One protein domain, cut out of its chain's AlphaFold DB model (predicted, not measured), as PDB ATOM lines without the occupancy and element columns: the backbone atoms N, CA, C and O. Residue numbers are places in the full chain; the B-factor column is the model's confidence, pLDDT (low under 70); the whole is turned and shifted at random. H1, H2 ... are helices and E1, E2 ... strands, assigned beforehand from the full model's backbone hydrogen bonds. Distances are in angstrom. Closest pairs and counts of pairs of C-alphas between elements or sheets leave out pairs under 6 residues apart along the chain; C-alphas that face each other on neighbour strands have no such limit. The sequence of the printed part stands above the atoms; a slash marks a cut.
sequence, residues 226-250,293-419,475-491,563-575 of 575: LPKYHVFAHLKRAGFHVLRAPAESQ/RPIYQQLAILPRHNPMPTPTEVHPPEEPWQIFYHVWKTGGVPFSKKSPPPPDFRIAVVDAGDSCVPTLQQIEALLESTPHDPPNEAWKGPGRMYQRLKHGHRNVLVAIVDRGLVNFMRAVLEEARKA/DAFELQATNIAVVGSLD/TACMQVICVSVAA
ATOM      1  N   LEU A 226     -29.919  30.220  -6.868       94.38
ATOM      2  CA  LEU A 226     -29.402  30.600  -5.559       94.38
ATOM      3  C   LEU A 226     -28.540  31.887  -5.604       94.38
ATOM      4  O   LEU A 226     -28.731  32.744  -4.738       94.38
ATOM      5  N   PRO A 227     -27.661  32.108  -6.608       94.94
ATOM      6  CA  PRO A 227     -26.905  33.355  -6.731       94.94
ATOM      7  C   PRO A 227     -27.796  34.595  -6.880       94.94
ATOM      8  O   PRO A 227     -27.593  35.586  -6.176       94.94
ATOM      9  N   LYS A 228     -28.823  34.536  -7.740       95.62
ATOM     10  CA  LYS A 228     -29.776  35.643  -7.934       95.62
ATOM     11  C   LYS A 228     -30.537  35.940  -6.644       95.62
ATOM     12  O   LYS A 228     -30.641  37.103  -6.252       95.62
ATOM     13  N   TYR A 229     -30.956  34.900  -5.924       96.56
ATOM     14  CA  TYR A 229     -31.572  35.059  -4.610       96.56
ATOM     15  C   TYR A 229     -30.638  35.729  -3.586       96.56
ATOM     16  O   TYR A 229     -31.052  36.666  -2.903       96.56
ATOM     17  N   HIS A 230     -29.370  35.314  -3.496       95.69
ATOM     18  CA  HIS A 230     -28.407  35.936  -2.582       95.69
ATOM     19  C   HIS A 230     -28.218  37.431  -2.865       95.69
ATOM     20  O   HIS A 230     -28.219  38.232  -1.927       95.69
ATOM     21  N   VAL A 231     -28.114  37.819  -4.141       96.94
ATOM     22  CA  VAL A 231     -28.024  39.231  -4.546       96.94
ATOM     23  C   VAL A 231     -29.286  39.992  -4.145       96.94
ATOM     24  O   VAL A 231     -29.187  41.061  -3.538       96.94
ATOM     25  N   PHE A 232     -30.471  39.431  -4.407       96.69
ATOM     26  CA  PHE A 232     -31.740  40.025  -3.989       96.69
ATOM     27  C   PHE A 232     -31.792  40.243  -2.476       96.69
ATOM     28  O   PHE A 232     -32.016  41.362  -2.016       96.69
ATOM     29  N   ALA A 233     -31.527  39.199  -1.692       95.81
ATOM     30  CA  ALA A 233     -31.570  39.263  -0.239       95.81
ATOM     31  C   ALA A 233     -30.541  40.260   0.323       95.81
ATOM     32  O   ALA A 233     -30.843  40.982   1.274       95.81
ATOM     33  N   HIS A 234     -29.348  40.346  -0.273       95.50
ATOM     34  CA  HIS A 234     -28.324  41.323   0.099       95.50
ATOM     35  C   HIS A 234     -28.800  42.767  -0.132       95.50
ATOM     36  O   HIS A 234     -28.816  43.569   0.803       95.50
ATOM     37  N   LEU A 235     -29.279  43.082  -1.339       95.38
ATOM     38  CA  LEU A 235     -29.773  44.419  -1.695       95.38
ATOM     39  C   LEU A 235     -30.994  44.825  -0.859       95.38
ATOM     40  O   LEU A 235     -31.106  45.967  -0.410       95.38
ATOM     41  N   LYS A 236     -31.899  43.880  -0.593       94.12
ATOM     42  CA  LYS A 236     -33.073  44.107   0.254       94.12
ATOM     43  C   LYS A 236     -32.702  44.398   1.705       94.12
ATOM     44  O   LYS A 236     -33.313  45.277   2.310       94.12
ATOM     45  N   ARG A 237     -31.700  43.706   2.261       92.88
ATOM     46  CA  ARG A 237     -31.184  43.979   3.616       92.88
ATOM     47  C   ARG A 237     -30.464  45.323   3.698       92.88
ATOM     48  O   ARG A 237     -30.581  45.987   4.721       92.88
ATOM     49  N   ALA A 238     -29.806  45.746   2.619       91.94
ATOM     50  CA  ALA A 238     -29.206  47.075   2.502       91.94
ATOM     51  C   ALA A 238     -30.242  48.211   2.341       91.94
ATOM     52  O   ALA A 238     -29.884  49.384   2.381       91.94
ATOM     53  N   GLY A 239     -31.533  47.883   2.203       91.56
ATOM     54  CA  GLY A 239     -32.617  48.864   2.177       91.56
ATOM     55  C   GLY A 239     -32.898  49.463   0.800       91.56
ATOM     56  O   GLY A 239     -33.487  50.539   0.732       91.56
ATOM     57  N   PHE A 240     -32.504  48.793  -0.286       93.69
ATOM     58  CA  PHE A 240     -32.864  49.201  -1.644       93.69
ATOM     59  C   PHE A 240     -34.226  48.644  -2.075       93.69
ATOM     60  O   PHE A 240     -34.664  47.580  -1.622       93.69
ATOM     61  N   HIS A 241     -34.868  49.334  -3.019       94.06
ATOM     62  CA  HIS A 241     -35.982  48.770  -3.775       94.06
ATOM     63  C   HIS A 241     -35.434  47.952  -4.938       94.06
ATOM     64  O   HIS A 241     -34.593  48.442  -5.684       94.06
ATOM     65  N   VAL A 242     -35.900  46.713  -5.095       94.75
ATOM     66  CA  VAL A 242     -35.386  45.770  -6.098       94.75
ATOM     67  C   VAL A 242     -36.556  45.178  -6.868       94.75
ATOM     68  O   VAL A 242     -37.488  44.661  -6.258       94.75
ATOM     69  N   LEU A 243     -36.507  45.240  -8.199       93.38
ATOM     70  CA  LEU A 243     -37.470  44.598  -9.098       93.38
ATOM     71  C   LEU A 243     -36.720  43.833 -10.194       93.38
ATOM     72  O   LEU A 243     -35.636  44.250 -10.605       93.38
ATOM     73  N   ARG A 244     -37.305  42.743 -10.706       92.19
ATOM     74  CA  ARG A 244     -36.787  42.071 -11.909       92.19
ATOM     75  C   ARG A 244     -36.834  43.026 -13.106       92.19
ATOM     76  O   ARG A 244     -37.838  43.715 -13.309       92.19
ATOM     77  N   ALA A 245     -35.756  43.067 -13.880       89.88
ATOM     78  CA  ALA A 245     -35.697  43.812 -15.130       89.88
ATOM     79  C   ALA A 245     -36.601  43.129 -16.171       89.88
ATOM     80  O   ALA A 245     -36.516  41.907 -16.304       89.88
ATOM     81  N   PRO A 246     -37.480  43.860 -16.885       83.94
ATOM     82  CA  PRO A 246     -38.326  43.270 -17.918       83.94
ATOM     83  C   PRO A 246     -37.453  42.627 -18.999       83.94
ATOM     84  O   PRO A 246     -36.430  43.188 -19.383       83.94
ATOM     85  N   ALA A 247     -37.860  41.458 -19.501       66.94
ATOM     86  CA  ALA A 247     -37.173  40.831 -20.626       66.94
ATOM     87  C   ALA A 247     -37.215  41.791 -21.820       66.94
ATOM     88  O   ALA A 247     -38.306  42.092 -22.311       66.94
ATOM     89  N   GLU A 248     -36.051  42.278 -22.254       58.47
ATOM     90  CA  GLU A 248     -35.946  43.233 -23.353       58.47
ATOM     91  C   GLU A 248     -36.692  42.695 -24.575       58.47
ATOM     92  O   GLU A 248     -36.378  41.641 -25.134       58.47
ATOM     93  N   SER A 249     -37.737  43.415 -24.983       42.75
ATOM     94  CA  SER A 249     -38.267  43.272 -26.327       42.75
ATOM     95  C   SER A 249     -37.121  43.627 -27.255       42.75
ATOM     96  O   SER A 249     -36.672  44.770 -27.210       42.75
ATOM     97  N   GLN A 250     -36.650  42.663 -28.048       39.81
ATOM     98  CA  GLN A 250     -35.727  42.892 -29.154       39.81
ATOM     99  C   GLN A 250     -36.212  44.126 -29.917       39.81
ATOM    100  O   GLN A 250     -37.169  44.053 -30.691       39.81
ATOM    101  N   ARG A 293      -2.436  68.324 -29.152       74.75
ATOM    102  CA  ARG A 293      -3.583  67.560 -29.662       74.75
ATOM    103  C   ARG A 293      -3.308  66.841 -30.998       74.75
ATOM    104  O   ARG A 293      -3.512  65.628 -31.047       74.75
ATOM    105  N   PRO A 294      -2.854  67.512 -32.075       75.00
ATOM    106  CA  PRO A 294      -2.510  66.845 -33.332       75.00
ATOM    107  C   PRO A 294      -1.348  65.845 -33.221       75.00
ATOM    108  O   PRO A 294      -1.318  64.898 -34.003       75.00
ATOM    109  N   ILE A 295      -0.440  65.994 -32.249       79.75
ATOM    110  CA  ILE A 295       0.636  65.020 -31.987       79.75
ATOM    111  C   ILE A 295       0.046  63.747 -31.368       79.75
ATOM    112  O   ILE A 295       0.226  62.653 -31.905       79.75
ATOM    113  N   TYR A 296      -0.737  63.878 -30.293       76.12
ATOM    114  CA  TYR A 296      -1.388  62.740 -29.632       76.12
ATOM    115  C   TYR A 296      -2.413  62.022 -30.522       76.12
ATOM    116  O   TYR A 296      -2.667  60.835 -30.335       76.12
ATOM    117  N   GLN A 297      -3.007  62.716 -31.496       72.88
ATOM    118  CA  GLN A 297      -3.862  62.093 -32.511       72.88
ATOM    119  C   GLN A 297      -3.073  61.237 -33.505       72.88
ATOM    120  O   GLN A 297      -3.596  60.233 -33.972       72.88
ATOM    121  N   GLN A 298      -1.837  61.617 -33.831       75.56
ATOM    122  CA  GLN A 298      -0.979  60.831 -34.720       75.56
ATOM    123  C   GLN A 298      -0.364  59.626 -34.001       75.56
ATOM    124  O   GLN A 298      -0.308  58.545 -34.580       75.56
ATOM    125  N   LEU A 299      -0.009  59.791 -32.721       77.69
ATOM    126  CA  LEU A 299       0.442  58.711 -31.833       77.69
ATOM    127  C   LEU A 299      -0.669  57.724 -31.440       77.69
ATOM    128  O   LEU A 299      -0.373  56.683 -30.858       77.69
ATOM    129  N   ALA A 300      -1.939  58.034 -31.715       68.69
ATOM    130  CA  ALA A 300      -3.049  57.142 -31.407       68.69
ATOM    131  C   ALA A 300      -3.024  55.925 -32.345       68.69
ATOM    132  O   ALA A 300      -3.519  55.977 -33.465       68.69
ATOM    133  N   ILE A 301      -2.418  54.833 -31.879       68.38
ATOM    134  CA  ILE A 301      -2.352  53.557 -32.606       68.38
ATOM    135  C   ILE A 301      -3.722  52.864 -32.602       68.38
ATOM    136  O   ILE A 301      -4.115  52.258 -33.593       68.38
ATOM    137  N   LEU A 302      -4.472  52.991 -31.504       60.91
ATOM    138  CA  LEU A 302      -5.814  52.430 -31.373       60.91
ATOM    139  C   LEU A 302      -6.870  53.493 -31.726       60.91
ATOM    140  O   LEU A 302      -6.838  54.595 -31.156       60.91
ATOM    141  N   PRO A 303      -7.810  53.194 -32.644       59.88
ATOM    142  CA  PRO A 303      -8.981  54.025 -32.876       59.88
ATOM    143  C   PRO A 303      -9.720  54.263 -31.560       59.88
ATOM    144  O   PRO A 303     -10.005  53.339 -30.804       59.88
ATOM    145  N   ARG A 304     -10.029  55.525 -31.275       62.34
ATOM    146  CA  ARG A 304     -10.806  55.894 -30.090       62.34
ATOM    147  C   ARG A 304     -12.266  55.533 -30.334       62.34
ATOM    148  O   ARG A 304     -12.866  56.078 -31.262       62.34
ATOM    149  N   HIS A 305     -12.812  54.649 -29.506       65.81
ATOM    150  CA  HIS A 305     -14.230  54.316 -29.539       65.81
ATOM    151  C   HIS A 305     -15.063  55.558 -29.187       65.81
ATOM    152  O   HIS A 305     -14.749  56.272 -28.230       65.81
ATOM    153  N   ASN A 306     -16.089  55.827 -29.997       64.38
ATOM    154  CA  ASN A 306     -17.077  56.859 -29.723       64.38
ATOM    155  C   ASN A 306     -18.415  56.174 -29.415       64.38
ATOM    156  O   ASN A 306     -19.018  55.636 -30.348       64.38
ATOM    157  N   PRO A 307     -18.865  56.152 -28.147       63.25
ATOM    158  CA  PRO A 307     -20.116  55.533 -27.753       63.25
ATOM    159  C   PRO A 307     -21.272  56.341 -28.335       63.25
ATOM    160  O   PRO A 307     -21.739  57.330 -27.768       63.25
ATOM    161  N   MET A 308     -21.735  55.912 -29.503       66.00
ATOM    162  CA  MET A 308     -22.889  56.513 -30.151       66.00
ATOM    163  C   MET A 308     -24.160  56.232 -29.322       66.00
ATOM    164  O   MET A 308     -24.277  55.170 -28.695       66.00
ATOM    165  N   PRO A 309     -25.152  57.143 -29.338       66.19
ATOM    166  CA  PRO A 309     -26.439  56.923 -28.671       66.19
ATOM    167  C   PRO A 309     -27.135  55.645 -29.154       66.19
ATOM    168  O   PRO A 309     -27.783  54.947 -28.377       66.19
ATOM    169  N   THR A 310     -26.947  55.310 -30.431       65.69
ATOM    170  CA  THR A 310     -27.423  54.078 -31.057       65.69
ATOM    171  C   THR A 310     -26.217  53.214 -31.438       65.69
ATOM    172  O   THR A 310     -25.368  53.706 -32.188       65.69
ATOM    173  N   PRO A 311     -26.119  51.963 -30.950       64.06
ATOM    174  CA  PRO A 311     -25.084  51.024 -31.382       64.06
ATOM    175  C   PRO A 311     -25.183  50.754 -32.887       64.06
ATOM    176  O   PRO A 311     -26.272  50.791 -33.461       64.06
ATOM    177  N   THR A 312     -24.042  50.512 -33.535       60.62
ATOM    178  CA  THR A 312     -24.007  50.195 -34.978       60.62
ATOM    179  C   THR A 312     -24.413  48.744 -35.230       60.62
ATOM    180  O   THR A 312     -25.114  48.456 -36.199       60.62
ATOM    181  N   GLU A 313     -24.031  47.856 -34.316       64.94
ATOM    182  CA  GLU A 313     -24.455  46.463 -34.239       64.94
ATOM    183  C   GLU A 313     -25.060  46.255 -32.848       64.94
ATOM    184  O   GLU A 313     -24.626  46.897 -31.900       64.94
ATOM    185  N   VAL A 314     -26.119  45.452 -32.741       67.69
ATOM    186  CA  VAL A 314     -26.761  45.143 -31.457       67.69
ATOM    187  C   VAL A 314     -26.581  43.656 -31.224       67.69
ATOM    188  O   VAL A 314     -27.153  42.840 -31.954       67.69
ATOM    189  N   HIS A 315     -25.785  43.305 -30.222       76.81
ATOM    190  CA  HIS A 315     -25.638  41.920 -29.797       76.81
ATOM    191  C   HIS A 315     -26.672  41.596 -28.708       76.81
ATOM    192  O   HIS A 315     -26.816  42.365 -27.757       76.81
ATOM    193  N   PRO A 316     -27.423  40.484 -28.819       79.81
ATOM    194  CA  PRO A 316     -28.332  40.089 -27.752       79.81
ATOM    195  C   PRO A 316     -27.519  39.682 -26.510       79.81
ATOM    196  O   PRO A 316     -26.567  38.911 -26.649       79.81
ATOM    197  N   PRO A 317     -27.867  40.171 -25.307       83.69
ATOM    198  CA  PRO A 317     -27.203  39.736 -24.086       83.69
ATOM    199  C   PRO A 317     -27.514  38.257 -23.815       83.69
ATOM    200  O   PRO A 317     -28.653  37.810 -23.963       83.69
ATOM    201  N   GLU A 318     -26.493  37.500 -23.415       85.75
ATOM    202  CA  GLU A 318     -26.589  36.076 -23.077       85.75
ATOM    203  C   GLU A 318     -26.449  35.880 -21.563       85.75
ATOM    204  O   GLU A 318     -25.691  36.601 -20.913       85.75
ATOM    205  N   GLU A 319     -27.131  34.887 -20.983       85.31
ATOM    206  CA  GLU A 319     -26.907  34.517 -19.580       85.31
ATOM    207  C   GLU A 319     -25.467  33.997 -19.380       85.31
ATOM    208  O   GLU A 319     -24.972  33.237 -20.216       85.31
ATOM    209  N   PRO A 320     -24.765  34.375 -18.292       88.56
ATOM    210  CA  PRO A 320     -25.207  35.180 -17.141       88.56
ATOM    211  C   PRO A 320     -25.008  36.706 -17.303       88.56
ATOM    212  O   PRO A 320     -25.297  37.478 -16.389       88.56
ATOM    213  N   TRP A 321     -24.521  37.169 -18.454       90.12
ATOM    214  CA  TRP A 321     -24.196  38.570 -18.758       90.12
ATOM    215  C   TRP A 321     -25.413  39.360 -19.251       90.12
ATOM    216  O   TRP A 321     -25.357  40.072 -20.251       90.12
ATOM    217  N   GLN A 322     -26.518  39.249 -18.517       91.38
ATOM    218  CA  GLN A 322     -27.760  39.965 -18.782       91.38
ATOM    219  C   GLN A 322     -28.243  40.670 -17.514       91.38
ATOM    220  O   GLN A 322     -28.105  40.164 -16.398       91.38
ATOM    221  N   ILE A 323     -28.838  41.852 -17.683       93.31
ATOM    222  CA  ILE A 323     -29.448  42.599 -16.584       93.31
ATOM    223  C   ILE A 323     -30.634  41.802 -16.043       93.31
ATOM    224  O   ILE A 323     -31.595  41.532 -16.759       93.31
ATOM    225  N   PHE A 324     -30.575  41.463 -14.758       94.06
ATOM    226  CA  PHE A 324     -31.628  40.709 -14.083       94.06
ATOM    227  C   PHE A 324     -32.407  41.567 -13.083       94.06
ATOM    228  O   PHE A 324     -33.623  41.419 -12.962       94.06
ATOM    229  N   TYR A 325     -31.740  42.502 -12.398       95.31
ATOM    230  CA  TYR A 325     -32.374  43.387 -11.421       95.31
ATOM    231  C   TYR A 325     -32.238  44.863 -11.792       95.31
ATOM    232  O   TYR A 325     -31.171  45.348 -12.170       95.31
ATOM    233  N   HIS A 326     -33.330  45.591 -11.594       94.75
ATOM    234  CA  HIS A 326     -33.358  47.042 -11.493       94.75
ATOM    235  C   HIS A 326     -33.463  47.435 -10.019       94.75
ATOM    236  O   HIS A 326     -34.250  46.847  -9.270       94.75
ATOM    237  N   VAL A 327     -32.652  48.406  -9.602       95.00
ATOM    238  CA  VAL A 327     -32.514  48.801  -8.198       95.00
ATOM    239  C   VAL A 327     -32.651  50.311  -8.042       95.00
ATOM    240  O   VAL A 327     -32.099  51.073  -8.838       95.00
ATOM    241  N   TRP A 328     -33.357  50.729  -6.990       94.25
ATOM    242  CA  TRP A 328     -33.569  52.132  -6.634       94.25
ATOM    243  C   TRP A 328     -33.171  52.417  -5.182       94.25
ATOM    244  O   TRP A 328     -33.434  51.618  -4.275       94.25
ATOM    245  N   LYS A 329     -32.569  53.587  -4.961       92.25
ATOM    246  CA  LYS A 329     -32.243  54.156  -3.649       92.25
ATOM    247  C   LYS A 329     -33.529  54.621  -2.949       92.25
ATOM    248  O   LYS A 329     -34.441  55.159  -3.570       92.25
ATOM    249  N   THR A 330     -33.601  54.455  -1.629       85.81
ATOM    250  CA  THR A 330     -34.777  54.827  -0.812       85.81
ATOM    251  C   THR A 330     -34.859  56.314  -0.455       85.81
ATOM    252  O   THR A 330     -35.927  56.782  -0.072       85.81
ATOM    253  N   GLY A 331     -33.764  57.067  -0.595       78.06
ATOM    254  CA  GLY A 331     -33.688  58.498  -0.258       78.06
ATOM    255  C   GLY A 331     -33.985  59.468  -1.409       78.06
ATOM    256  O   GLY A 331     -33.677  60.649  -1.285       78.06
ATOM    257  N   GLY A 332     -34.502  58.977  -2.541       75.31
ATOM    258  CA  GLY A 332     -34.664  59.750  -3.776       75.31
ATOM    259  C   GLY A 332     -36.112  60.097  -4.141       75.31
ATOM    260  O   GLY A 332     -36.950  60.402  -3.294       75.31
ATOM    261  N   VAL A 333     -36.393  60.058  -5.446       81.25
ATOM    262  CA  VAL A 333     -37.720  60.284  -6.047       81.25
ATOM    263  C   VAL A 333     -38.745  59.299  -5.457       81.25
ATOM    264  O   VAL A 333     -38.398  58.137  -5.242       81.25
ATOM    265  N   PRO A 334     -40.012  59.706  -5.216       83.94
ATOM    266  CA  PRO A 334     -41.038  58.799  -4.709       83.94
ATOM    267  C   PRO A 334     -41.165  57.549  -5.587       83.94
ATOM    268  O   PRO A 334     -41.489  57.621  -6.774       83.94
ATOM    269  N   PHE A 335     -40.915  56.390  -4.982       88.12
ATOM    270  CA  PHE A 335     -40.950  55.105  -5.664       88.12
ATOM    271  C   PHE A 335     -42.387  54.574  -5.780       88.12
ATOM    272  O   PHE A 335     -43.137  54.531  -4.805       88.12
ATOM    273  N   SER A 336     -42.758  54.115  -6.978       87.81
ATOM    274  CA  SER A 336     -44.021  53.425  -7.239       87.81
ATOM    275  C   SER A 336     -43.759  52.131  -7.989       87.81
ATOM    276  O   SER A 336     -43.139  52.139  -9.047       87.81
ATOM    277  N   LYS A 337     -44.315  51.016  -7.505       86.12
ATOM    278  CA  LYS A 337     -44.234  49.734  -8.217       86.12
ATOM    279  C   LYS A 337     -44.814  49.847  -9.629       86.12
ATOM    280  O   LYS A 337     -44.229  49.347 -10.582       86.12
ATOM    281  N   LYS A 338     -45.998  50.445  -9.789       83.44
ATOM    282  CA  LYS A 338     -46.731  50.426 -11.074       83.44
ATOM    283  C   LYS A 338     -46.005  51.183 -12.183       83.44
ATOM    284  O   LYS A 338     -46.045  50.749 -13.324       83.44
ATOM    285  N   SER A 339     -45.356  52.279 -11.825       84.94
ATOM    286  CA  SER A 339     -44.641  53.164 -12.739       84.94
ATOM    287  C   SER A 339     -43.363  53.621 -12.036       84.94
ATOM    288  O   SER A 339     -43.344  54.721 -11.470       84.94
ATOM    289  N   PRO A 340     -42.343  52.750 -11.954       87.62
ATOM    290  CA  PRO A 340     -41.117  53.092 -11.257       87.62
ATOM    291  C   PRO A 340     -40.370  54.185 -12.034       87.62
ATOM    292  O   PRO A 340     -40.440  54.211 -13.267       87.62
ATOM    293  N   PRO A 341     -39.656  55.093 -11.344       90.00
ATOM    294  CA  PRO A 341     -38.733  56.010 -12.005       90.00
ATOM    295  C   PRO A 341     -37.593  55.229 -12.690       90.00
ATOM    296  O   PRO A 341     -37.464  54.017 -12.484       90.00
ATOM    297  N   PRO A 342     -36.737  55.883 -13.494       89.44
ATOM    298  CA  PRO A 342     -35.527  55.249 -14.010       89.44
ATOM    299  C   PRO A 342     -34.704  54.610 -12.873       89.44
ATOM    300  O   PRO A 342     -34.605  55.210 -11.802       89.44
ATOM    301  N   PRO A 343     -34.170  53.390 -13.057       91.81
ATOM    302  CA  PRO A 343     -33.384  52.721 -12.025       91.81
ATOM    303  C   PRO A 343     -32.043  53.417 -11.803       91.81
ATOM    304  O   PRO A 343     -31.382  53.797 -12.768       91.81
ATOM    305  N   ASP A 344     -31.631  53.515 -10.537       90.75
ATOM    306  CA  ASP A 344     -30.316  54.040 -10.150       90.75
ATOM    307  C   ASP A 344     -29.207  53.048 -10.513       90.75
ATOM    308  O   ASP A 344     -28.124  53.434 -10.952       90.75
ATOM    309  N   PHE A 345     -29.486  51.750 -10.344       92.56
ATOM    310  CA  PHE A 345     -28.563  50.684 -10.712       92.56
ATOM    311  C   PHE A 345     -29.255  49.594 -11.528       92.56
ATOM    312  O   PHE A 345     -30.373  49.165 -11.231       92.56
ATOM    313  N   ARG A 346     -28.541  49.111 -12.546       93.88
ATOM    314  CA  ARG A 346     -28.895  47.934 -13.345       93.88
ATOM    315  C   ARG A 346     -27.880  46.850 -13.035       93.88
ATOM    316  O   ARG A 346     -26.681  47.099 -13.164       93.88
ATOM    317  N   ILE A 347     -28.356  45.698 -12.573       95.44
ATOM    318  CA  ILE A 347     -27.505  44.641 -12.033       95.44
ATOM    319  C   ILE A 347     -27.639  43.373 -12.872       95.44
ATOM    320  O   ILE A 347     -28.730  42.807 -12.982       95.44
ATOM    321  N   ALA A 348     -26.514  42.917 -13.418       95.06
ATOM    322  CA  ALA A 348     -26.336  41.559 -13.923       95.06
ATOM    323  C   ALA A 348     -25.803  40.664 -12.797       95.06
ATOM    324  O   ALA A 348     -24.991  41.116 -11.988       95.06
ATOM    325  N   VAL A 349     -26.261  39.415 -12.719       95.06
ATOM    326  CA  VAL A 349     -25.861  38.476 -11.659       95.06
ATOM    327  C   VAL A 349     -25.059  37.340 -12.262       95.06
ATOM    328  O   VAL A 349     -25.517  36.689 -13.194       95.06
ATOM    329  N   VAL A 350     -23.881  37.091 -11.697       93.94
ATOM    330  CA  VAL A 350     -22.905  36.143 -12.229       93.94
ATOM    331  C   VAL A 350     -22.386  35.254 -11.102       93.94
ATOM    332  O   VAL A 350     -21.949  35.753 -10.066       93.94
ATOM    333  N   ASP A 351     -22.415  33.937 -11.298       93.38
ATOM    334  CA  ASP A 351     -21.796  32.976 -10.377       93.38
ATOM    335  C   ASP A 351     -20.325  32.751 -10.753       93.38
ATOM    336  O   ASP A 351     -20.017  32.347 -11.877       93.38
ATOM    337  N   ALA A 352     -19.406  32.999  -9.820       90.56
ATOM    338  CA  ALA A 352     -17.970  32.802 -10.018       90.56
ATOM    339  C   ALA A 352     -17.562  31.322 -10.149       90.56
ATOM    340  O   ALA A 352     -16.458  31.033 -10.614       90.56
ATOM    341  N   GLY A 353     -18.408  30.390  -9.700       86.44
ATOM    342  CA  GLY A 353     -18.166  28.954  -9.814       86.44
ATOM    343  C   GLY A 353     -18.357  28.426 -11.234       86.44
ATOM    344  O   GLY A 353     -17.545  27.624 -11.700       86.44
ATOM    345  N   ASP A 354     -19.394  28.916 -11.915       85.56
ATOM    346  CA  ASP A 354     -19.835  28.400 -13.215       85.56
ATOM    347  C   ASP A 354     -19.378  29.273 -14.393       85.56
ATOM    348  O   ASP A 354     -19.263  28.793 -15.523       85.56
ATOM    349  N   SER A 355     -19.083  30.551 -14.145       86.06
ATOM    350  CA  SER A 355     -18.671  31.500 -15.179       86.06
ATOM    351  C   SER A 355     -17.178  31.842 -15.122       86.06
ATOM    352  O   SER A 355     -16.506  31.738 -14.097       86.06
ATOM    353  N   CYS A 356     -16.640  32.254 -16.269       84.62
ATOM    354  CA  CYS A 356     -15.281  32.774 -16.403       84.62
ATOM    355  C   CYS A 356     -15.304  34.292 -16.632       84.62
ATOM    356  O   CYS A 356     -16.363  34.909 -16.679       84.62
ATOM    357  N   VAL A 357     -14.126  34.900 -16.804       85.94
ATOM    358  CA  VAL A 357     -14.015  36.310 -17.210       85.94
ATOM    359  C   VAL A 357     -14.777  36.518 -18.533       85.94
ATOM    360  O   VAL A 357     -14.586  35.717 -19.452       85.94
ATOM    361  N   PRO A 358     -15.633  37.552 -18.638       89.19
ATOM    362  CA  PRO A 358     -16.463  37.772 -19.820       89.19
ATOM    363  C   PRO A 358     -15.622  38.081 -21.059       89.19
ATOM    364  O   PRO A 358     -14.558  38.702 -20.970       89.19
ATOM    365  N   THR A 359     -16.116  37.679 -22.230       88.31
ATOM    366  CA  THR A 359     -15.522  38.091 -23.508       88.31
ATOM    367  C   THR A 359     -15.873  39.545 -23.821       88.31
ATOM    368  O   THR A 359     -16.848  40.085 -23.300       88.31
ATOM    369  N   LEU A 360     -15.102  40.184 -24.708       84.19
ATOM    370  CA  LEU A 360     -15.375  41.558 -25.144       84.19
ATOM    371  C   LEU A 360     -16.815  41.707 -25.661       84.19
ATOM    372  O   LEU A 360     -17.539  42.573 -25.185       84.19
ATOM    373  N   GLN A 361     -17.246  40.793 -26.533       86.38
ATOM    374  CA  GLN A 361     -18.587  40.789 -27.118       86.38
ATOM    375  C   GLN A 361     -19.695  40.661 -26.060       86.38
ATOM    376  O   GLN A 361     -20.735  41.300 -26.182       86.38
ATOM    377  N   GLN A 362     -19.480  39.868 -25.004       88.81
ATOM    378  CA  GLN A 362     -20.451  39.717 -23.914       88.81
ATOM    379  C   GLN A 362     -20.590  41.002 -23.092       88.81
ATOM    380  O   GLN A 362     -21.703  41.382 -22.733       88.81
ATOM    381  N   ILE A 363     -19.479  41.692 -22.803       88.19
ATOM    382  CA  ILE A 363     -19.534  42.975 -22.086       88.19
ATOM    383  C   ILE A 363     -20.126  44.069 -22.978       88.19
ATOM    384  O   ILE A 363     -20.907  44.881 -22.491       88.19
ATOM    385  N   GLU A 364     -19.771  44.096 -24.264       86.31
ATOM    386  CA  GLU A 364     -20.348  45.024 -25.241       86.31
ATOM    387  C   GLU A 364     -21.865  44.836 -25.323       86.31
ATOM    388  O   GLU A 364     -22.585  45.801 -25.086       86.31
ATOM    389  N   ALA A 365     -22.355  43.604 -25.501       87.25
ATOM    390  CA  ALA A 365     -23.786  43.286 -25.493       87.25
ATOM    391  C   ALA A 365     -24.481  43.741 -24.194       87.25
ATOM    392  O   ALA A 365     -25.550  44.356 -24.218       87.25
ATOM    393  N   LEU A 366     -23.852  43.490 -23.040       89.50
ATOM    394  CA  LEU A 366     -24.377  43.902 -21.738       89.50
ATOM    395  C   LEU A 366     -24.441  45.432 -21.600       89.50
ATOM    396  O   LEU A 366     -25.441  45.966 -21.124       89.50
ATOM    397  N   LEU A 367     -23.408  46.163 -22.020       88.19
ATOM    398  CA  LEU A 367     -23.409  47.627 -21.983       88.19
ATOM    399  C   LEU A 367     -24.401  48.200 -23.002       88.19
ATOM    400  O   LEU A 367     -25.111  49.158 -22.693       88.19
ATOM    401  N   GLU A 368     -24.513  47.602 -24.185       86.44
ATOM    402  CA  GLU A 368     -25.450  47.998 -25.240       86.44
ATOM    403  C   GLU A 368     -26.923  47.853 -24.836       86.44
ATOM    404  O   GLU A 368     -27.750  48.655 -25.276       86.44
ATOM    405  N   SER A 369     -27.232  46.900 -23.951       85.50
ATOM    406  CA  SER A 369     -28.570  46.724 -23.362       85.50
ATOM    407  C   SER A 369     -28.991  47.901 -22.460       85.50
ATOM    408  O   SER A 369     -30.172  48.207 -22.295       85.50
ATOM    409  N   THR A 370     -28.034  48.666 -21.921       87.25
ATOM    410  CA  THR A 370     -28.352  49.840 -21.092       87.25
ATOM    411  C   THR A 370     -28.616  51.109 -21.895       87.25
ATOM    412  O   THR A 370     -27.972  51.336 -22.922       87.25
ATOM    413  N   PRO A 371     -29.521  51.991 -21.419       85.75
ATOM    414  CA  PRO A 371     -29.757  53.271 -22.068       85.75
ATOM    415  C   PRO A 371     -28.504  54.147 -22.029       85.75
ATOM    416  O   PRO A 371     -27.717  54.100 -21.086       85.75
ATOM    417  N   HIS A 372     -28.355  54.976 -23.060       82.31
ATOM    418  CA  HIS A 372     -27.291  55.969 -23.125       82.31
ATOM    419  C   HIS A 372     -27.530  57.068 -22.082       82.31
ATOM    420  O   HIS A 372     -28.551  57.755 -22.134       82.31
ATOM    421  N   ASP A 373     -26.581  57.234 -21.166       82.38
ATOM    422  CA  ASP A 373     -26.605  58.210 -20.079       82.38
ATOM    423  C   ASP A 373     -25.286  59.005 -20.079       82.38
ATOM    424  O   ASP A 373     -24.303  58.596 -19.453       82.38
ATOM    425  N   PRO A 374     -25.194  60.087 -20.876       80.81
ATOM    426  CA  PRO A 374     -23.959  60.840 -21.008       80.81
ATOM    427  C   PRO A 374     -23.607  61.556 -19.692       80.81
ATOM    428  O   PRO A 374     -24.504  62.000 -18.973       80.81
ATOM    429  N   PRO A 375     -22.308  61.753 -19.393       79.06
ATOM    430  CA  PRO A 375     -21.887  62.497 -18.212       79.06
ATOM    431  C   PRO A 375     -22.533  63.886 -18.162       79.06
ATOM    432  O   PRO A 375     -22.597  64.586 -19.177       79.06
ATOM    433  N   ASN A 376     -22.965  64.298 -16.969       80.81
ATOM    434  CA  ASN A 376     -23.617  65.588 -16.762       80.81
ATOM    435  C   ASN A 376     -22.735  66.748 -17.262       80.81
ATOM    436  O   ASN A 376     -21.510  66.731 -17.112       80.81
ATOM    437  N   GLU A 377     -23.352  67.792 -17.814       77.44
ATOM    438  CA  GLU A 377     -22.640  68.968 -18.315       77.44
ATOM    439  C   GLU A 377     -21.839  69.679 -17.224       77.44
ATOM    440  O   GLU A 377     -20.771  70.213 -17.505       77.44
ATOM    441  N   ALA A 378     -22.295  69.602 -15.970       76.94
ATOM    442  CA  ALA A 378     -21.578  70.118 -14.805       76.94
ATOM    443  C   ALA A 378     -20.227  69.421 -14.544       76.94
ATOM    444  O   ALA A 378     -19.412  69.919 -13.771       76.94
ATOM    445  N   TRP A 379     -19.981  68.259 -15.158       74.75
ATOM    446  CA  TRP A 379     -18.708  67.542 -15.080       74.75
ATOM    447  C   TRP A 379     -17.795  67.822 -16.280       74.75
ATOM    448  O   TRP A 379     -16.733  67.209 -16.387       74.75
ATOM    449  N   LYS A 380     -18.177  68.738 -17.181       69.31
ATOM    450  CA  LYS A 380     -17.300  69.234 -18.249       69.31
ATOM    451  C   LYS A 380     -16.259  70.183 -17.636       69.31
ATOM    452  O   LYS A 380     -16.630  71.155 -16.987       69.31
ATOM    453  N   GLY A 381     -14.974  69.889 -17.840       67.75
ATOM    454  CA  GLY A 381     -13.852  70.732 -17.419       67.75
ATOM    455  C   GLY A 381     -12.655  69.955 -16.847       67.75
ATOM    456  O   GLY A 381     -12.779  68.763 -16.512       67.75
ATOM    457  N   PRO A 382     -11.497  70.625 -16.707       60.97
ATOM    458  CA  PRO A 382     -10.297  70.041 -16.117       60.97
ATOM    459  C   PRO A 382     -10.533  69.649 -14.648       60.97
ATOM    460  O   PRO A 382     -11.265  70.300 -13.907       60.97
ATOM    461  N   GLY A 383      -9.980  68.506 -14.231       70.00
ATOM    462  CA  GLY A 383     -10.110  67.975 -12.863       70.00
ATOM    463  C   GLY A 383     -11.326  67.072 -12.592       70.00
ATOM    464  O   GLY A 383     -11.312  66.302 -11.634       70.00
ATOM    465  N   ARG A 384     -12.353  67.060 -13.455       76.62
ATOM    466  CA  ARG A 384     -13.546  66.182 -13.311       76.62
ATOM    467  C   ARG A 384     -13.478  64.894 -14.140       76.62
ATOM    468  O   ARG A 384     -14.420  64.103 -14.168       76.62
ATOM    469  N   MET A 385     -12.334  64.639 -14.772       75.06
ATOM    470  CA  MET A 385     -12.080  63.480 -15.631       75.06
ATOM    471  C   MET A 385     -12.345  62.138 -14.937       75.06
ATOM    472  O   MET A 385     -13.059  61.302 -15.478       75.06
ATOM    473  N   TYR A 386     -11.829  61.934 -13.721       76.75
ATOM    474  CA  TYR A 386     -12.036  60.678 -12.987       76.75
ATOM    475  C   TYR A 386     -13.512  60.410 -12.668       76.75
ATOM    476  O   TYR A 386     -13.938  59.258 -12.654       76.75
ATOM    477  N   GLN A 387     -14.306  61.460 -12.438       81.12
ATOM    478  CA  GLN A 387     -15.748  61.329 -12.209       81.12
ATOM    479  C   GLN A 387     -16.473  60.940 -13.501       81.12
ATOM    480  O   GLN A 387     -17.306  60.038 -13.488       81.12
ATOM    481  N   ARG A 388     -16.082  61.540 -14.633       79.88
ATOM    482  CA  ARG A 388     -16.586  61.164 -15.961       79.88
ATOM    483  C   ARG A 388     -16.251  59.717 -16.318       79.88
ATOM    484  O   ARG A 388     -17.137  59.008 -16.770       79.88
ATOM    485  N   LEU A 389     -15.025  59.269 -16.048       77.38
ATOM    486  CA  LEU A 389     -14.583  57.887 -16.282       77.38
ATOM    487  C   LEU A 389     -15.363  56.875 -15.435       77.38
ATOM    488  O   LEU A 389     -15.730  55.809 -15.915       77.38
ATOM    489  N   LYS A 390     -15.648  57.221 -14.175       79.94
ATOM    490  CA  LYS A 390     -16.460  56.391 -13.273       79.94
ATOM    491  C   LYS A 390     -17.916  56.266 -13.723       79.94
ATOM    492  O   LYS A 390     -18.538  55.237 -13.467       79.94
ATOM    493  N   HIS A 391     -18.461  57.311 -14.342       82.12
ATOM    494  CA  HIS A 391     -19.839  57.328 -14.823       82.12
ATOM    495  C   HIS A 391     -19.987  56.676 -16.202       82.12
ATOM    496  O   HIS A 391     -20.865  55.837 -16.398       82.12
ATOM    497  N   GLY A 392     -19.117  57.075 -17.133       81.88
ATOM    498  CA  GLY A 392     -19.190  56.814 -18.568       81.88
ATOM    499  C   GLY A 392     -20.474  57.288 -19.227       81.88
ATOM    500  O   GLY A 392     -21.199  58.120 -18.693       81.88
ATOM    501  N   HIS A 393     -20.714  56.766 -20.424       82.50
ATOM    502  CA  HIS A 393     -21.915  56.982 -21.232       82.50
ATOM    503  C   HIS A 393     -22.920  55.835 -21.118       82.50
ATOM    504  O   HIS A 393     -24.082  55.993 -21.486       82.50
ATOM    505  N   ARG A 394     -22.463  54.660 -20.687       87.31
ATOM    506  CA  ARG A 394     -23.293  53.499 -20.355       87.31
ATOM    507  C   ARG A 394     -22.671  52.806 -19.163       87.31
ATOM    508  O   ARG A 394     -21.446  52.703 -19.094       87.31
ATOM    509  N   ASN A 395     -23.495  52.344 -18.236       89.75
ATOM    510  CA  ASN A 395     -23.023  51.759 -16.993       89.75
ATOM    511  C   ASN A 395     -23.887  50.574 -16.553       89.75
ATOM    512  O   ASN A 395     -25.114  50.589 -16.629       89.75
ATOM    513  N   VAL A 396     -23.216  49.538 -16.056       91.94
ATOM    514  CA  VAL A 396     -23.837  48.337 -15.489       91.94
ATOM    515  C   VAL A 396     -23.069  47.933 -14.240       91.94
ATOM    516  O   VAL A 396     -21.843  48.044 -14.185       91.94
ATOM    517  N   LEU A 397     -23.787  47.447 -13.229       94.06
ATOM    518  CA  LEU A 397     -23.181  46.738 -12.112       94.06
ATOM    519  C   LEU A 397     -23.266  45.231 -12.354       94.06
ATOM    520  O   LEU A 397     -24.318  44.697 -12.693       94.06
ATOM    521  N   VAL A 398     -22.158  44.537 -12.144       94.56
ATOM    522  CA  VAL A 398     -22.092  43.078 -12.162       94.56
ATOM    523  C   VAL A 398     -21.948  42.610 -10.722       94.56
ATOM    524  O   VAL A 398     -20.957  42.920 -10.061       94.56
ATOM    525  N   ALA A 399     -22.949  41.887 -10.231       96.12
ATOM    526  CA  ALA A 399     -22.913  41.219  -8.943       96.12
ATOM    527  C   ALA A 399     -22.308  39.823  -9.124       96.12
ATOM    528  O   ALA A 399     -22.941  38.935  -9.693       96.12
ATOM    529  N   ILE A 400     -21.080  39.645  -8.646       94.88
ATOM    530  CA  ILE A 400     -20.381  38.364  -8.630       94.88
ATOM    531  C   ILE A 400     -20.670  37.658  -7.317       94.88
ATOM    532  O   ILE A 400     -20.384  38.190  -6.243       94.88
ATOM    533  N   VAL A 401     -21.198  36.445  -7.412       94.69
ATOM    534  CA  VAL A 401     -21.468  35.584  -6.267       94.69
ATOM    535  C   VAL A 401     -20.426  34.472  -6.217       94.69
ATOM    536  O   VAL A 401     -20.305  33.701  -7.160       94.69
ATOM    537  N   ASP A 402     -19.693  34.367  -5.109       92.69
ATOM    538  CA  ASP A 402     -18.798  33.242  -4.813       92.69
ATOM    539  C   ASP A 402     -19.277  32.549  -3.536       92.69
ATOM    540  O   ASP A 402     -19.061  33.030  -2.421       92.69
ATOM    541  N   ARG A 403     -20.004  31.437  -3.699       87.62
ATOM    542  CA  ARG A 403     -20.507  30.594  -2.595       87.62
ATOM    543  C   ARG A 403     -21.211  31.372  -1.471       87.62
ATOM    544  O   ARG A 403     -21.038  31.074  -0.293       87.62
ATOM    545  N   GLY A 404     -22.019  32.363  -1.847       83.88
ATOM    546  CA  GLY A 404     -22.799  33.191  -0.918       83.88
ATOM    547  C   GLY A 404     -22.170  34.541  -0.572       83.88
ATOM    548  O   GLY A 404     -22.859  35.396  -0.021       83.88
ATOM    549  N   LEU A 405     -20.910  34.780  -0.944       90.62
ATOM    550  CA  LEU A 405     -20.310  36.111  -0.889       90.62
ATOM    551  C   LEU A 405     -20.688  36.886  -2.148       90.62
ATOM    552  O   LEU A 405     -20.408  36.431  -3.253       90.62
ATOM    553  N   VAL A 406     -21.322  38.045  -1.977       93.81
ATOM    554  CA  VAL A 406     -21.723  38.925  -3.082       93.81
ATOM    555  C   VAL A 406     -20.742  40.088  -3.167       93.81
ATOM    556  O   VAL A 406     -20.563  40.814  -2.192       93.81
ATOM    557  N   ASN A 407     -20.126  40.275  -4.331       92.88
ATOM    558  CA  ASN A 407     -19.270  41.415  -4.639       92.88
ATOM    559  C   ASN A 407     -19.816  42.171  -5.857       92.88
ATOM    560  O   ASN A 407     -20.319  41.550  -6.789       92.88
ATOM    561  N   PHE A 408     -19.700  43.496  -5.878       92.94
ATOM    562  CA  PHE A 408     -20.208  44.328  -6.970       92.94
ATOM    563  C   PHE A 408     -19.052  44.972  -7.731       92.94
ATOM    564  O   PHE A 408     -18.162  45.581  -7.141       92.94
ATOM    565  N   MET A 409     -19.082  44.877  -9.056       90.38
ATOM    566  CA  MET A 409     -18.129  45.551  -9.938       90.38
ATOM    567  C   MET A 409     -18.861  46.426 -10.938       90.38
ATOM    568  O   MET A 409     -19.962  46.092 -11.373       90.38
ATOM    569  N   ARG A 410     -18.243  47.540 -11.327       89.12
ATOM    570  CA  ARG A 410     -18.832  48.474 -12.282       89.12
ATOM    571  C   ARG A 410     -18.172  48.324 -13.649       89.12
ATOM    572  O   ARG A 410     -16.965  48.519 -13.787       89.12
ATOM    573  N   ALA A 411     -18.985  48.020 -14.654       86.88
ATOM    574  CA  ALA A 411     -18.596  48.052 -16.057       86.88
ATOM    575  C   ALA A 411     -19.127  49.338 -16.698       86.88
ATOM    576  O   ALA A 411     -20.284  49.712 -16.483       86.88
ATOM    577  N   VAL A 412     -18.270  50.021 -17.457       85.31
ATOM    578  CA  VAL A 412     -18.573  51.336 -18.024       85.31
ATOM    579  C   VAL A 412     -18.111  51.417 -19.480       85.31
ATOM    580  O   VAL A 412     -16.991  51.017 -19.803       85.31
ATOM    581  N   LEU A 413     -18.961  51.975 -20.348       78.62
ATOM    582  CA  LEU A 413     -18.595  52.379 -21.708       78.62
ATOM    583  C   LEU A 413     -18.285  53.877 -21.729       78.62
ATOM    584  O   LEU A 413     -19.122  54.681 -21.315       78.62
ATOM    585  N   GLU A 414     -17.124  54.273 -22.242       69.25
ATOM    586  CA  GLU A 414     -16.703  55.678 -22.304       69.25
ATOM    587  C   GLU A 414     -16.271  56.086 -23.720       69.25
ATOM    588  O   GLU A 414     -15.806  55.268 -24.516       69.25
ATOM    589  N   GLU A 415     -16.419  57.376 -24.034       60.59
ATOM    590  CA  GLU A 415     -15.768  57.996 -25.183       60.59
ATOM    591  C   GLU A 415     -14.314  58.267 -24.816       60.59
ATOM    592  O   GLU A 415     -14.048  59.024 -23.889       60.59
ATOM    593  N   ALA A 416     -13.354  57.744 -25.580       51.66
ATOM    594  CA  ALA A 416     -11.928  57.973 -25.321       51.66
ATOM    595  C   ALA A 416     -11.452  59.417 -25.678       51.66
ATOM    596  O   ALA A 416     -10.377  59.630 -26.264       51.66
ATOM    597  N   ARG A 417     -12.243  60.456 -25.355       43.88
ATOM    598  CA  ARG A 417     -11.968  61.878 -25.629       43.88
ATOM    599  C   ARG A 417     -12.058  62.782 -24.387       43.88
ATOM    600  O   ARG A 417     -13.002  62.762 -23.608       43.88
ATOM    601  N   LYS A 418     -11.082  63.706 -24.335       39.94
ATOM    602  CA  LYS A 418     -10.930  64.850 -23.407       39.94
ATOM    603  C   LYS A 418     -10.566  64.510 -21.957       39.94
ATOM    604  O   LYS A 418     -11.263  64.896 -21.027       39.94
ATOM    605  N   ALA A 419      -9.449  63.820 -21.787       36.72
ATOM    606  CA  ALA A 419      -8.799  63.617 -20.493       36.72
ATOM    607  C   ALA A 419      -7.503  64.442 -20.347       36.72
ATOM    608  O   ALA A 419      -7.220  64.981 -19.290       36.72
ATOM    609  N   ASP A 475     -23.027  55.482   0.520       36.06
ATOM    610  CA  ASP A 475     -21.592  55.780   0.460       36.06
ATOM    611  C   ASP A 475     -20.766  54.506   0.687       36.06
ATOM    612  O   ASP A 475     -19.802  54.252  -0.027       36.06
ATOM    613  N   ALA A 476     -21.189  53.642   1.618       35.00
ATOM    614  CA  ALA A 476     -20.551  52.342   1.856       35.00
ATOM    615  C   ALA A 476     -20.683  51.385   0.652       35.00
ATOM    616  O   ALA A 476     -19.736  50.676   0.313       35.00
ATOM    617  N   PHE A 477     -21.831  51.396  -0.032       42.75
ATOM    618  CA  PHE A 477     -22.047  50.631  -1.262       42.75
ATOM    619  C   PHE A 477     -21.214  51.177  -2.433       42.75
ATOM    620  O   PHE A 477     -20.599  50.406  -3.170       42.75
ATOM    621  N   GLU A 478     -21.129  52.503  -2.587       42.25
ATOM    622  CA  GLU A 478     -20.250  53.132  -3.582       42.25
ATOM    623  C   GLU A 478     -18.762  52.869  -3.293       42.25
ATOM    624  O   GLU A 478     -17.988  52.690  -4.235       42.25
ATOM    625  N   LEU A 479     -18.371  52.753  -2.018       38.66
ATOM    626  CA  LEU A 479     -17.024  52.351  -1.597       38.66
ATOM    627  C   LEU A 479     -16.723  50.871  -1.901       38.66
ATOM    628  O   LEU A 479     -15.613  50.563  -2.339       38.66
ATOM    629  N   GLN A 480     -17.693  49.961  -1.741       33.25
ATOM    630  CA  GLN A 480     -17.536  48.546  -2.122       33.25
ATOM    631  C   GLN A 480     -17.455  48.344  -3.646       33.25
ATOM    632  O   GLN A 480     -16.751  47.450  -4.109       33.25
ATOM    633  N   ALA A 481     -18.101  49.203  -4.441       34.75
ATOM    634  CA  ALA A 481     -18.124  49.126  -5.906       34.75
ATOM    635  C   ALA A 481     -16.911  49.788  -6.608       34.75
ATOM    636  O   ALA A 481     -17.004  50.183  -7.773       34.75
ATOM    637  N   THR A 482     -15.770  49.944  -5.929       35.03
ATOM    638  CA  THR A 482     -14.622  50.740  -6.415       35.03
ATOM    639  C   THR A 482     -13.763  50.080  -7.504       35.03
ATOM    640  O   THR A 482     -12.820  50.707  -7.988       35.03
ATOM    641  N   ASN A 483     -14.109  48.877  -7.975       43.53
ATOM    642  CA  ASN A 483     -13.433  48.234  -9.107       43.53
ATOM    643  C   ASN A 483     -14.126  48.595 -10.436       43.53
ATOM    644  O   ASN A 483     -15.313  48.310 -10.623       43.53
ATOM    645  N   ILE A 484     -13.378  49.225 -11.351       41.94
ATOM    646  CA  ILE A 484     -13.873  49.758 -12.632       41.94
ATOM    647  C   ILE A 484     -13.213  49.002 -13.787       41.94
ATOM    648  O   ILE A 484     -11.986  48.952 -13.870       41.94
ATOM    649  N   ALA A 485     -14.021  48.481 -14.711       45.88
ATOM    650  CA  ALA A 485     -13.559  47.969 -16.003       45.88
ATOM    651  C   ALA A 485     -14.017  48.905 -17.137       45.88
ATOM    652  O   ALA A 485     -15.199  49.248 -17.212       45.88
ATOM    653  N   VAL A 486     -13.083  49.308 -18.010       43.91
ATOM    654  CA  VAL A 486     -13.328  50.212 -19.150       43.91
ATOM    655  C   VAL A 486     -13.164  49.431 -20.451       43.91
ATOM    656  O   VAL A 486     -12.116  48.832 -20.687       43.91
ATOM    657  N   VAL A 487     -14.194  49.444 -21.299       45.38
ATOM    658  CA  VAL A 487     -14.212  48.700 -22.568       45.38
ATOM    659  C   VAL A 487     -14.128  49.652 -23.764       45.38
ATOM    660  O   VAL A 487     -14.845  50.648 -23.815       45.38
ATOM    661  N   GLY A 488     -13.263  49.332 -24.733       38.59
ATOM    662  CA  GLY A 488     -13.167  50.017 -26.026       38.59
ATOM    663  C   GLY A 488     -13.154  49.010 -27.179       38.59
ATOM    664  O   GLY A 488     -12.331  48.098 -27.180       38.59
ATOM    665  N   SER A 489     -14.061  49.181 -28.143       34.69
ATOM    666  CA  SER A 489     -14.236  48.286 -29.298       34.69
ATOM    667  C   SER A 489     -13.302  48.639 -30.467       34.69
ATOM    668  O   SER A 489     -13.058  49.822 -30.725       34.69
ATOM    669  N   LEU A 490     -12.800  47.629 -31.189       34.59
ATOM    670  CA  LEU A 490     -11.964  47.761 -32.393       34.59
ATOM    671  C   LEU A 490     -12.716  47.256 -33.635       34.59
ATOM    672  O   LEU A 490     -13.174  46.118 -33.658       34.59
ATOM    673  N   ASP A 491     -12.764  48.069 -34.696       28.86
ATOM    674  CA  ASP A 491     -13.348  47.680 -35.987       28.86
ATOM    675  C   ASP A 491     -12.521  46.568 -36.678       28.86
ATOM    676  O   ASP A 491     -11.328  46.767 -36.946       28.86
ATOM    677  N   THR A 563      -9.946  37.376  -9.025       31.95
ATOM    678  CA  THR A 563     -10.170  38.639  -8.305       31.95
ATOM    679  C   THR A 563      -9.111  39.705  -8.625       31.95
ATOM    680  O   THR A 563      -9.461  40.878  -8.707       31.95
ATOM    681  N   ALA A 564      -7.844  39.337  -8.882       30.78
ATOM    682  CA  ALA A 564      -6.793  40.309  -9.225       30.78
ATOM    683  C   ALA A 564      -6.653  40.586 -10.736       30.78
ATOM    684  O   ALA A 564      -6.228  41.679 -11.100       30.78
ATOM    685  N   CYS A 565      -7.032  39.669 -11.644       30.61
ATOM    686  CA  CYS A 565      -7.006  39.980 -13.086       30.61
ATOM    687  C   CYS A 565      -8.108  40.955 -13.514       30.61
ATOM    688  O   CYS A 565      -8.031  41.474 -14.621       30.61
ATOM    689  N   MET A 566      -9.102  41.235 -12.665       32.19
ATOM    690  CA  MET A 566     -10.208  42.134 -13.003       32.19
ATOM    691  C   MET A 566     -10.029  43.565 -12.469       32.19
ATOM    692  O   MET A 566     -10.839  44.435 -12.771       32.19
ATOM    693  N   GLN A 567      -8.951  43.830 -11.720       28.72
ATOM    694  CA  GLN A 567      -8.706  45.133 -11.090       28.72
ATOM    695  C   GLN A 567      -8.199  46.225 -12.042       28.72
ATOM    696  O   GLN A 567      -8.326  47.395 -11.711       28.72
ATOM    697  N   VAL A 568      -7.724  45.871 -13.240       29.33
ATOM    698  CA  VAL A 568      -7.624  46.756 -14.413       29.33
ATOM    699  C   VAL A 568      -7.654  45.854 -15.646       29.33
ATOM    700  O   VAL A 568      -6.631  45.287 -16.023       29.33
ATOM    701  N   ILE A 569      -8.811  45.701 -16.289       30.73
ATOM    702  CA  ILE A 569      -8.854  45.146 -17.645       30.73
ATOM    703  C   ILE A 569      -8.972  46.323 -18.614       30.73
ATOM    704  O   ILE A 569     -10.066  46.781 -18.916       30.73
ATOM    705  N   CYS A 570      -7.830  46.797 -19.115       26.98
ATOM    706  CA  CYS A 570      -7.775  47.357 -20.464       26.98
ATOM    707  C   CYS A 570      -7.655  46.160 -21.411       26.98
ATOM    708  O   CYS A 570      -6.573  45.582 -21.531       26.98
ATOM    709  N   VAL A 571      -8.747  45.748 -22.063       27.66
ATOM    710  CA  VAL A 571      -8.645  44.747 -23.133       27.66
ATOM    711  C   VAL A 571      -7.985  45.427 -24.334       27.66
ATOM    712  O   VAL A 571      -8.622  46.128 -25.108       27.66
ATOM    713  N   SER A 572      -6.678  45.239 -24.487       25.81
ATOM    714  CA  SER A 572      -5.985  45.364 -25.770       25.81
ATOM    715  C   SER A 572      -5.327  44.027 -26.048       25.81
ATOM    716  O   SER A 572      -4.191  43.783 -25.653       25.81
ATOM    717  N   VAL A 573      -6.082  43.135 -26.686       21.83
ATOM    718  CA  VAL A 573      -5.553  41.885 -27.227       21.83
ATOM    719  C   VAL A 573      -5.533  42.043 -28.738       21.83
ATOM    720  O   VAL A 573      -6.573  42.011 -29.390       21.83
ATOM    721  N   ALA A 574      -4.339  42.275 -29.277       23.31
ATOM    722  CA  ALA A 574      -4.075  42.094 -30.695       23.31
ATOM    723  C   ALA A 574      -4.036  40.584 -30.970       23.31
ATOM    724  O   ALA A 574      -3.270  39.870 -30.316       23.31
ATOM    725  N   ALA A 575      -4.894  40.120 -31.877       25.05
ATOM    726  CA  ALA A 575      -4.757  38.807 -32.501       25.05
ATOM    727  C   ALA A 575      -3.569  38.804 -33.474       25.05
ATOM    728  O   ALA A 575      -3.376  39.837 -34.161       25.05
TER     729      ALA A 575
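This is residues 226 to 250, 293 to 419, 475 to 491 and 563 to 575 of the 575 residues of the protein "tRNA_int_end_N2 domain-containing protein" of Neonectria ditissima (UniProt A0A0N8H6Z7). One strongly twisted sheet of six strands curls round helix H1 on one face and has H3 over its other face, making three layers. Short helices H4 and H5 graze this sheet, while residues 293 to 301, of which 293 to 298 belong to H2, stick out from the body. The printed part has 182 residues, with five named helices and six named strands in the order H1 E1 H2 E2 E3 H3 H4 E4 E5 H5 E6; the mixed sheet runs E1, E2, E3, E4, E5, E6. The class is mixed, helices and strands, with under half of the residues in named elements. The whole is compact, with a radius of gyration of the C-alphas of 17.1 A and spans of 52 by 38 by 34 A.

Begin in the sheet at C-alpha 394, (-23.293, 53.499, -20.355), where E4, residues 394 to 402, starts its 25.9 A run. E5, residues 405 to 413, returns over 26.5 A. Look next for E3, residues 345 to 351, 19.0 A long, E2, residues 323 to 328, E1, residues 241 to 244, and E6, residues 484 to 487. H1, residues 226 to 237, starts at C-alpha 226, (-29.402, 30.600, -5.559), and is 16.3 A long; H3, residues 360 to 369, is 14.3 A long. The short helices are H2, residues 293 to 298, H4, residues 385 to 391, and H5, residues 475 to 480.

E4 and E5 form an antiparallel hairpin at 158 degrees; find N 398 and O 409, 2.8 A apart. E3 is parallel to E4 at 34 degrees, with N 399 and O 348 at 2.8 A. E3, H3, H4 and E4 make a strand-helix-strand unit, two parallel neighbour strands with helices between, and its crossover is right-handed. E2 and E3 are an antiparallel hairpin, with N 327 and O 345 at 2.9 A. Edge strand E1 is antiparallel to E2, with N 243 and O 326 at 3.0 A. Edge strand E6 is parallel to E5, with N 485 and O 410 at 3.1 A. H1 is on the sheet, its C-alpha 227 lying 5.9 A from that of Val 401 in E4. H3 is on the opposite face at a height over the sheet of 8.2 A; the C-alphas of Leu 367 and Arg 394, its closest to E4, are 6.1 A apart. H4 only grazes the sheet with residues 389 to 391, and H5 with residues 477 to 480; H2 is not on it. In these five helices every O i to N i+4 pair is within hydrogen-bond range.

The farthest C-alphas, those of Ile 295 and Lys 338, are 53.8 A apart. Residues 251 to 292, 420 to 474 and 492 to 562 are not printed; the gaps between C-alphas are 40.5 A, 25.8 A and 29.3 A. The links H2 to E2, E2 to E3 and H3 to H4 are long. Mean pLDDT of the printed part is 74.3, and 58 residues are under 70, among them 475 to 491 and 563 to 575.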